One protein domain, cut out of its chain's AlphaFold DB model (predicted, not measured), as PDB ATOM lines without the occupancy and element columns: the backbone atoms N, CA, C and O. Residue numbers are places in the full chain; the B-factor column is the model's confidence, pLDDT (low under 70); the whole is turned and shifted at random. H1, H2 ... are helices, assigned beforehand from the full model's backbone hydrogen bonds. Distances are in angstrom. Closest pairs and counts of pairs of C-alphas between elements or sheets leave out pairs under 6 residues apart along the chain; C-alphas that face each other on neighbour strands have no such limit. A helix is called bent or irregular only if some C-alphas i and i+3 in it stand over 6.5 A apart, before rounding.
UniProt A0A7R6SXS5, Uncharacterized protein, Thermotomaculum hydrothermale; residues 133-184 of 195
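What this domain is: This is residues 133 to 184 of the 195 residues of an uncharacterized protein of Thermotomaculum hydrothermale (UniProt A0A7R6SXS5). The domain is an open Z-like path of three separate helices: H1 runs out along the long axis, the long link of residues 148 to 158 folds back the other way, and H3 runs out again beyond the short helix H2, which lies across the path at the turn. No helix touches another, and the first part of H1, H2 and the last part of H3 stand free of a smaller body. The printed part has 52 residues with three named helices, H1, H2 and H3 in that order along the chain, and no named strand, and its class is all helix. It is only just compact, close to loose, with a radius of gyration of the C-alphas of 11.7 A. The outline is elongated, spanning 35 by 20 by 20 A.

Where its parts are: The printed part begins with Asp 133, whose C-alpha is at (48.280, 1.826, 29.989). H1 follows at once, residues 134 to 147, with 14 residues and 20.0 A from first to last C-alpha. Its C-alphas run from Lys 134 at (45.604, 0.570, 27.514) to Met 147 at (37.179, 16.777, 19.411), with y rising while x and z fall. Residues 148 to 158 then form a link, and y drops along it to Thr 158 at (39.810, -4.721, 15.321). H2 is residues 159 to 164, six residues from Ala 159 to Asn 164, 8.9 A from first to last C-alpha, and from its first C-alpha to its last it runs mainly toward higher x. After residues 165 to 168 comes H3, residues 169 to 184, the longest helix with 16 residues and 22.2 A from first to last C-alpha. It begins at Asn 169 with the C-alpha at (38.877, 2.228, 5.657) and ends at Asn 184 with the C-alpha at (45.588, 23.139, 2.111), with y rising again.

How they stand to each other: H1 touches no helix. H1 and H2 are apart, with no C-alpha of the one within 8 A of the other, and the long link of 11 residues lies between them in the chain. H2 and H3 are apart by the same test, although a tight link of 4 residues joins them. H1 and H3 are apart as well. The centre of H1 is at (40.927, 8.589, 23.806), that of H2 at (45.779, -4.286, 15.849) and that of H3 at (42.259, 12.940, 6.041). Residues 133 to 141, of which 134 to 141 belong to H1, stand free, with no C-alpha 8 or more residues away along the chain within 10 A. Residues 159 to 165, of which 159 to 164 belong to H2, stand free, and so do residues 179 to 184, which belong to H3. No helix is bent or irregular. In H1 and H3 every O i to N i+4 pair is within hydrogen-bond range; in H2 it is 1 of 2, beside 2 of 3 O i to N i+3 pairs.

The domain as a whole: The two C-alphas farthest apart are those of Asp 133 and Asn 184, the first and last printed residues, at 35.2 A. Without the stretches that stand free, the body has 30 residues, spans 21 by 19 by 13 A and has a radius of gyration of 8.8 A. The printed part has no cut. The link from H1 to H2 is long, and that from H2 to H3 is tight. The mean pLDDT of the printed part is 73.6, and 17 residues are under 70: residues 137 to 138, 140 to 144, 146 to 148 and 178 to 184. The mean pLDDT is 69 for H1, 74 for H2 and 73 for H3.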
ATOM      1  N   ASP A 133      49.107   3.024  29.986       72.06
ATOM      2  CA  ASP A 133      48.280   1.826  29.989       72.06
ATOM      3  C   ASP A 133      47.183   1.885  28.899       72.06
ATOM      4  O   ASP A 133      46.831   2.943  28.360       72.06
ATOM      5  N   LYS A 134      46.603   0.721  28.585       71.00
ATOM      6  CA  LYS A 134      45.604   0.570  27.514       71.00
ATOM      7  C   LYS A 134      44.345   1.423  27.734       71.00
ATOM      8  O   LYS A 134      43.760   1.875  26.751       71.00
ATOM      9  N   LYS A 135      43.929   1.658  28.983       73.25
ATOM     10  CA  LYS A 135      42.775   2.500  29.330       73.25
ATOM     11  C   LYS A 135      43.091   3.967  29.055       73.25
ATOM     12  O   LYS A 135      42.328   4.610  28.340       73.25
ATOM     13  N   THR A 136      44.228   4.477  29.533       70.19
ATOM     14  CA  THR A 136      44.628   5.880  29.313       70.19
ATOM     15  C   THR A 136      44.816   6.191  27.824       70.19
ATOM     16  O   THR A 136      44.310   7.205  27.337       70.19
ATOM     17  N   MET A 137      45.431   5.279  27.059       66.00
ATOM     18  CA  MET A 137      45.514   5.391  25.593       66.00
ATOM     19  C   MET A 137      44.133   5.418  24.918       66.00
ATOM     20  O   MET A 137      43.905   6.223  24.013       66.00
ATOM     21  N   MET A 138      43.193   4.578  25.365       68.62
ATOM     22  CA  MET A 138      41.842   4.514  24.798       68.62
ATOM     23  C   MET A 138      40.989   5.744  25.152       68.62
ATOM     24  O   MET A 138      40.251   6.236  24.300       68.62
ATOM     25  N   GLU A 139      41.109   6.300  26.361       73.25
ATOM     26  CA  GLU A 139      40.424   7.551  26.723       73.25
ATOM     27  C   GLU A 139      40.992   8.760  25.966       73.25
ATOM     28  O   GLU A 139      40.224   9.602  25.494       73.25
ATOM     29  N   MET A 140      42.311   8.821  25.741       65.62
ATOM     30  CA  MET A 140      42.902   9.828  24.850       65.62
ATOM     31  C   MET A 140      42.368   9.688  23.418       65.62
ATOM     32  O   MET A 140      41.971  10.687  22.815       65.62
ATOM     33  N   HIS A 141      42.298   8.461  22.890       69.00
ATOM     34  CA  HIS A 141      41.751   8.181  21.562       69.00
ATOM     35  C   HIS A 141      40.286   8.638  21.441       69.00
ATOM     36  O   HIS A 141      39.956   9.407  20.538       69.00
ATOM     37  N   LYS A 142      39.421   8.269  22.399       68.19
ATOM     38  CA  LYS A 142      38.027   8.751  22.483       68.19
ATOM     39  C   LYS A 142      37.945  10.279  22.535       68.19
ATOM     40  O   LYS A 142      37.117  10.866  21.840       68.19
ATOM     41  N   LYS A 143      38.802  10.936  23.328       68.88
ATOM     42  CA  LYS A 143      38.836  12.402  23.454       68.88
ATOM     43  C   LYS A 143      39.218  13.068  22.128       68.88
ATOM     44  O   LYS A 143      38.536  14.006  21.723       68.88
ATOM     45  N   MET A 144      40.232  12.562  21.421       65.25
ATOM     46  CA  MET A 144      40.599  13.040  20.077       65.25
ATOM     47  C   MET A 144      39.466  12.835  19.063       65.25
ATOM     48  O   MET A 144      39.105  13.776  18.358       65.25
ATOM     49  N   MET A 145      38.855  11.646  19.038       70.12
ATOM     50  CA  MET A 145      37.731  11.331  18.146       70.12
ATOM     51  C   MET A 145      36.540  12.275  18.389       70.12
ATOM     52  O   MET A 145      35.985  12.826  17.437       70.12
ATOM     53  N   LYS A 146      36.210  12.562  19.657       69.19
ATOM     54  CA  LYS A 146      35.162  13.528  20.028       69.19
ATOM     55  C   LYS A 146      35.504  14.967  19.616       69.19
ATOM     56  O   LYS A 146      34.632  15.657  19.101       69.19
ATOM     57  N   MET A 147      36.750  15.418  19.797       62.34
ATOM     58  CA  MET A 147      37.179  16.777  19.411       62.34
ATOM     59  C   MET A 147      37.135  17.030  17.896       62.34
ATOM     60  O   MET A 147      36.995  18.177  17.480       62.34
ATOM     61  N   HIS A 148      37.217  15.983  17.073       66.06
ATOM     62  CA  HIS A 148      37.098  16.080  15.614       66.06
ATOM     63  C   HIS A 148      35.729  15.636  15.072       66.06
ATOM     64  O   HIS A 148      35.566  15.492  13.861       66.06
ATOM     65  N   ASN A 149      34.736  15.455  15.955       71.50
ATOM     66  CA  ASN A 149      33.377  15.026  15.618       71.50
ATOM     67  C   ASN A 149      33.350  13.743  14.756       71.50
ATOM     68  O   ASN A 149      32.569  13.617  13.809       71.50
ATOM     69  N   PHE A 150      34.252  12.804  15.057       74.56
ATOM     70  CA  PHE A 150      34.370  11.529  14.356       74.56
ATOM     71  C   PHE A 150      33.342  10.522  14.885       74.56
ATOM     72  O   PHE A 150      33.204  10.308  16.091       74.56
ATOM     73  N   ASP A 151      32.615   9.895  13.962       79.88
ATOM     74  CA  ASP A 151      31.527   8.975  14.267       79.88
ATOM     75  C   ASP A 151      32.065   7.556  14.482       79.88
ATOM     76  O   ASP A 151      32.276   6.783  13.544       79.88
ATOM     77  N   MET A 152      32.271   7.212  15.752       73.38
ATOM     78  CA  MET A 152      32.797   5.909  16.156       73.38
ATOM     79  C   MET A 152      31.894   4.725  15.780       73.38
ATOM     80  O   MET A 152      32.403   3.608  15.740       73.38
ATOM     81  N   SER A 153      30.609   4.924  15.443       82.56
ATOM     82  CA  SER A 153      29.745   3.824  14.971       82.56
ATOM     83  C   SER A 153      30.194   3.252  13.621       82.56
ATOM     84  O   SER A 153      29.902   2.102  13.304       82.56
ATOM     85  N   LYS A 154      30.954   4.034  12.842       84.94
ATOM     86  CA  LYS A 154      31.530   3.639  11.548       84.94
ATOM     87  C   LYS A 154      32.943   3.044  11.672       84.94
ATOM     88  O   LYS A 154      33.548   2.686  10.663       84.94
ATOM     89  N   CYS A 155      33.494   2.944  12.885       82.06
ATOM     90  CA  CYS A 155      34.822   2.382  13.122       82.06
ATOM     91  C   CYS A 155      34.776   0.847  13.164       82.06
ATOM     92  O   CYS A 155      34.194   0.264  14.073       82.06
ATOM     93  N   THR A 156      35.444   0.191  12.212       88.62
ATOM     94  CA  THR A 156      35.569  -1.277  12.140       88.62
ATOM     95  C   THR A 156      36.983  -1.782  12.461       88.62
ATOM     96  O   THR A 156      37.341  -2.907  12.120       88.62
ATOM     97  N   CYS A 157      37.817  -0.966  13.118       81.12
ATOM     98  CA  CYS A 157      39.161  -1.369  13.551       81.12
ATOM     99  C   CYS A 157      39.091  -2.486  14.605       81.12
ATOM    100  O   CYS A 157      38.591  -2.261  15.708       81.12
ATOM    101  N   THR A 158      39.661  -3.658  14.315       84.12
ATOM    102  CA  THR A 158      39.810  -4.721  15.321       84.12
ATOM    103  C   THR A 158      40.974  -4.427  16.273       84.12
ATOM    104  O   THR A 158      41.897  -3.671  15.958       84.12
ATOM    105  N   ALA A 159      40.983  -5.085  17.435       76.69
ATOM    106  CA  ALA A 159      42.102  -5.015  18.376       76.69
ATOM    107  C   ALA A 159      43.415  -5.604  17.818       76.69
ATOM    108  O   ALA A 159      44.470  -5.395  18.410       76.69
ATOM    109  N   GLU A 160      43.366  -6.347  16.709       77.38
ATOM    110  CA  GLU A 160      44.540  -6.889  16.021       77.38
ATOM    111  C   GLU A 160      45.097  -5.899  14.997       77.38
ATOM    112  O   GLU A 160      46.280  -5.573  15.066       77.38
ATOM    113  N   MET A 161      44.232  -5.287  14.178       73.81
ATOM    114  CA  MET A 161      44.609  -4.161  13.311       73.81
ATOM    115  C   MET A 161      45.311  -3.061  14.123       73.81
ATOM    116  O   MET A 161      46.397  -2.609  13.765       73.81
ATOM    117  N   MET A 162      44.753  -2.698  15.287       74.06
ATOM    118  CA  MET A 162      45.356  -1.699  16.180       74.06
ATOM    119  C   MET A 162      46.733  -2.108  16.736       74.06
ATOM    120  O   MET A 162      47.572  -1.231  16.934       74.06
ATOM    121  N   LYS A 163      46.999  -3.403  16.983       71.25
ATOM    122  CA  LYS A 163      48.340  -3.885  17.390       71.25
ATOM    123  C   LYS A 163      49.345  -3.772  16.244       71.25
ATOM    124  O   LYS A 163      50.492  -3.410  16.483       71.25
ATOM    125  N   ASN A 164      48.897  -4.059  15.024       72.06
ATOM    126  CA  ASN A 164      49.726  -4.069  13.818       72.06
ATOM    127  C   ASN A 164      49.971  -2.655  13.246       72.06
ATOM    128  O   ASN A 164      50.736  -2.495  12.298       72.06
ATOM    129  N   GLY A 165      49.350  -1.618  13.827       71.75
ATOM    130  CA  GLY A 165      49.431  -0.233  13.346       71.75
ATOM    131  C   GLY A 165      48.502   0.072  12.164       71.75
ATOM    132  O   GLY A 165      48.648   1.106  11.511       71.75
ATOM    133  N   GLU A 166      47.549  -0.813  11.886       78.38
ATOM    134  CA  GLU A 166      46.598  -0.719  10.784       78.38
ATOM    135  C   GLU A 166      45.330   0.054  11.182       78.38
ATOM    136  O   GLU A 166      44.940   0.129  12.349       78.38
ATOM    137  N   MET A 167      44.648   0.617  10.183       80.12
ATOM    138  CA  MET A 167      43.392   1.349  10.350       80.12
ATOM    139  C   MET A 167      42.347   0.838   9.361       80.12
ATOM    140  O   MET A 167      42.661   0.589   8.199       80.12
ATOM    141  N   CYS A 168      41.090   0.746   9.798       87.00
ATOM    142  CA  CYS A 168      39.976   0.468   8.896       87.00
ATOM    143  C   CYS A 168      39.777   1.601   7.875       87.00
ATOM    144  O   CYS A 168      40.169   2.751   8.103       87.00
ATOM    145  N   ASN A 169      39.110   1.289   6.761       90.06
ATOM    146  CA  ASN A 169      38.877   2.228   5.657       90.06
ATOM    147  C   ASN A 169      38.179   3.527   6.105       90.06
ATOM    148  O   ASN A 169      38.498   4.600   5.590       90.06
ATOM    149  N   TYR A 170      37.289   3.459   7.104       86.56
ATOM    150  CA  TYR A 170      36.683   4.651   7.699       86.56
ATOM    151  C   TYR A 170      37.736   5.535   8.385       86.56
ATOM    152  O   TYR A 170      37.963   6.659   7.944       86.56
ATOM    153  N   CYS A 171      38.455   5.023   9.391       81.75
ATOM    154  CA  CYS A 171      39.494   5.787  10.095       81.75
ATOM    155  C   CYS A 171      40.577   6.331   9.149       81.75
ATOM    156  O   CYS A 171      41.022   7.466   9.316       81.75
ATOM    157  N   LYS A 172      40.953   5.552   8.126       83.56
ATOM    158  CA  LYS A 172      41.894   5.970   7.083       83.56
ATOM    159  C   LYS A 172      41.363   7.159   6.274       83.56
ATOM    160  O   LYS A 172      42.025   8.188   6.226       83.56
ATOM    161  N   SER A 173      40.145   7.076   5.732       83.50
ATOM    162  CA  SER A 173      39.555   8.186   4.960       83.50
ATOM    163  C   SER A 173      39.345   9.464   5.790       83.50
ATOM    164  O   SER A 173      39.510  10.568   5.268       83.50
ATOM    165  N   MET A 174      39.062   9.344   7.094       79.94
ATOM    166  CA  MET A 174      38.983  10.500   8.000       79.94
ATOM    167  C   MET A 174      40.364  11.126   8.267       79.94
ATOM    168  O   MET A 174      40.478  12.353   8.261       79.94
ATOM    169  N   MET A 175      41.421  10.314   8.421       76.31
ATOM    170  CA  MET A 175      42.814  10.789   8.488       76.31
ATOM    171  C   MET A 175      43.252  11.481   7.190       76.31
ATOM    172  O   MET A 175      43.789  12.586   7.243       76.31
ATOM    173  N   ASP A 176      42.976  10.888   6.027       76.38
ATOM    174  CA  ASP A 176      43.325  11.451   4.713       76.38
ATOM    175  C   ASP A 176      42.606  12.801   4.472       76.38
ATOM    176  O   ASP A 176      43.202  13.776   3.996       76.38
ATOM    177  N   LYS A 177      41.334  12.913   4.887       74.88
ATOM    178  CA  LYS A 177      40.555  14.163   4.831       74.88
ATOM    179  C   LYS A 177      41.088  15.237   5.788       74.88
ATOM    180  O   LYS A 177      41.152  16.412   5.421       74.88
ATOM    181  N   TRP A 178      41.503  14.861   6.998       69.06
ATOM    182  CA  TRP A 178      42.139  15.780   7.950       69.06
ATOM    183  C   TRP A 178      43.501  16.271   7.432       69.06
ATOM    184  O   TRP A 178      43.781  17.471   7.457       69.06
ATOM    185  N   MET A 179      44.307  15.366   6.868       66.00
ATOM    186  CA  MET A 179      45.613  15.676   6.278       66.00
ATOM    187  C   MET A 179      45.511  16.626   5.087       66.00
ATOM    188  O   MET A 179      46.204  17.641   5.070       66.00
ATOM    189  N   SER A 180      44.626  16.354   4.127       66.62
ATOM    190  CA  SER A 180      44.414  17.241   2.970       66.62
ATOM    191  C   SER A 180      43.897  18.627   3.384       66.62
ATOM    192  O   SER A 180      44.370  19.639   2.868       66.62
ATOM    193  N   THR A 181      43.010  18.700   4.384       63.59
ATOM    194  CA  THR A 181      42.535  19.978   4.947       63.59
ATOM    195  C   THR A 181      43.684  20.776   5.578       63.59
ATOM    196  O   THR A 181      43.839  21.968   5.306       63.59
ATOM    197  N   ASN A 182      44.546  20.129   6.369       57.41
ATOM    198  CA  ASN A 182      45.694  20.791   6.994       57.41
ATOM    199  C   ASN A 182      46.796  21.171   5.994       57.41
ATOM    200  O   ASN A 182      47.377  22.246   6.131       57.41
ATOM    201  N   GLN A 183      47.056  20.356   4.969       53.94
ATOM    202  CA  GLN A 183      47.984  20.706   3.887       53.94
ATOM    203  C   GLN A 183      47.479  21.916   3.091       53.94
ATOM    204  O   GLN A 183      48.247  22.843   2.842       53.94
ATOM    205  N   ASN A 184      46.182  21.978   2.777       53.69
ATOM    206  CA  ASN A 184      45.588  23.139   2.111       53.69
ATOM    207  C   ASN A 184      45.678  24.411   2.973       53.69
ATOM    208  O   ASN A 184      46.040  25.467   2.457       53.69
TER     209      ASN A 184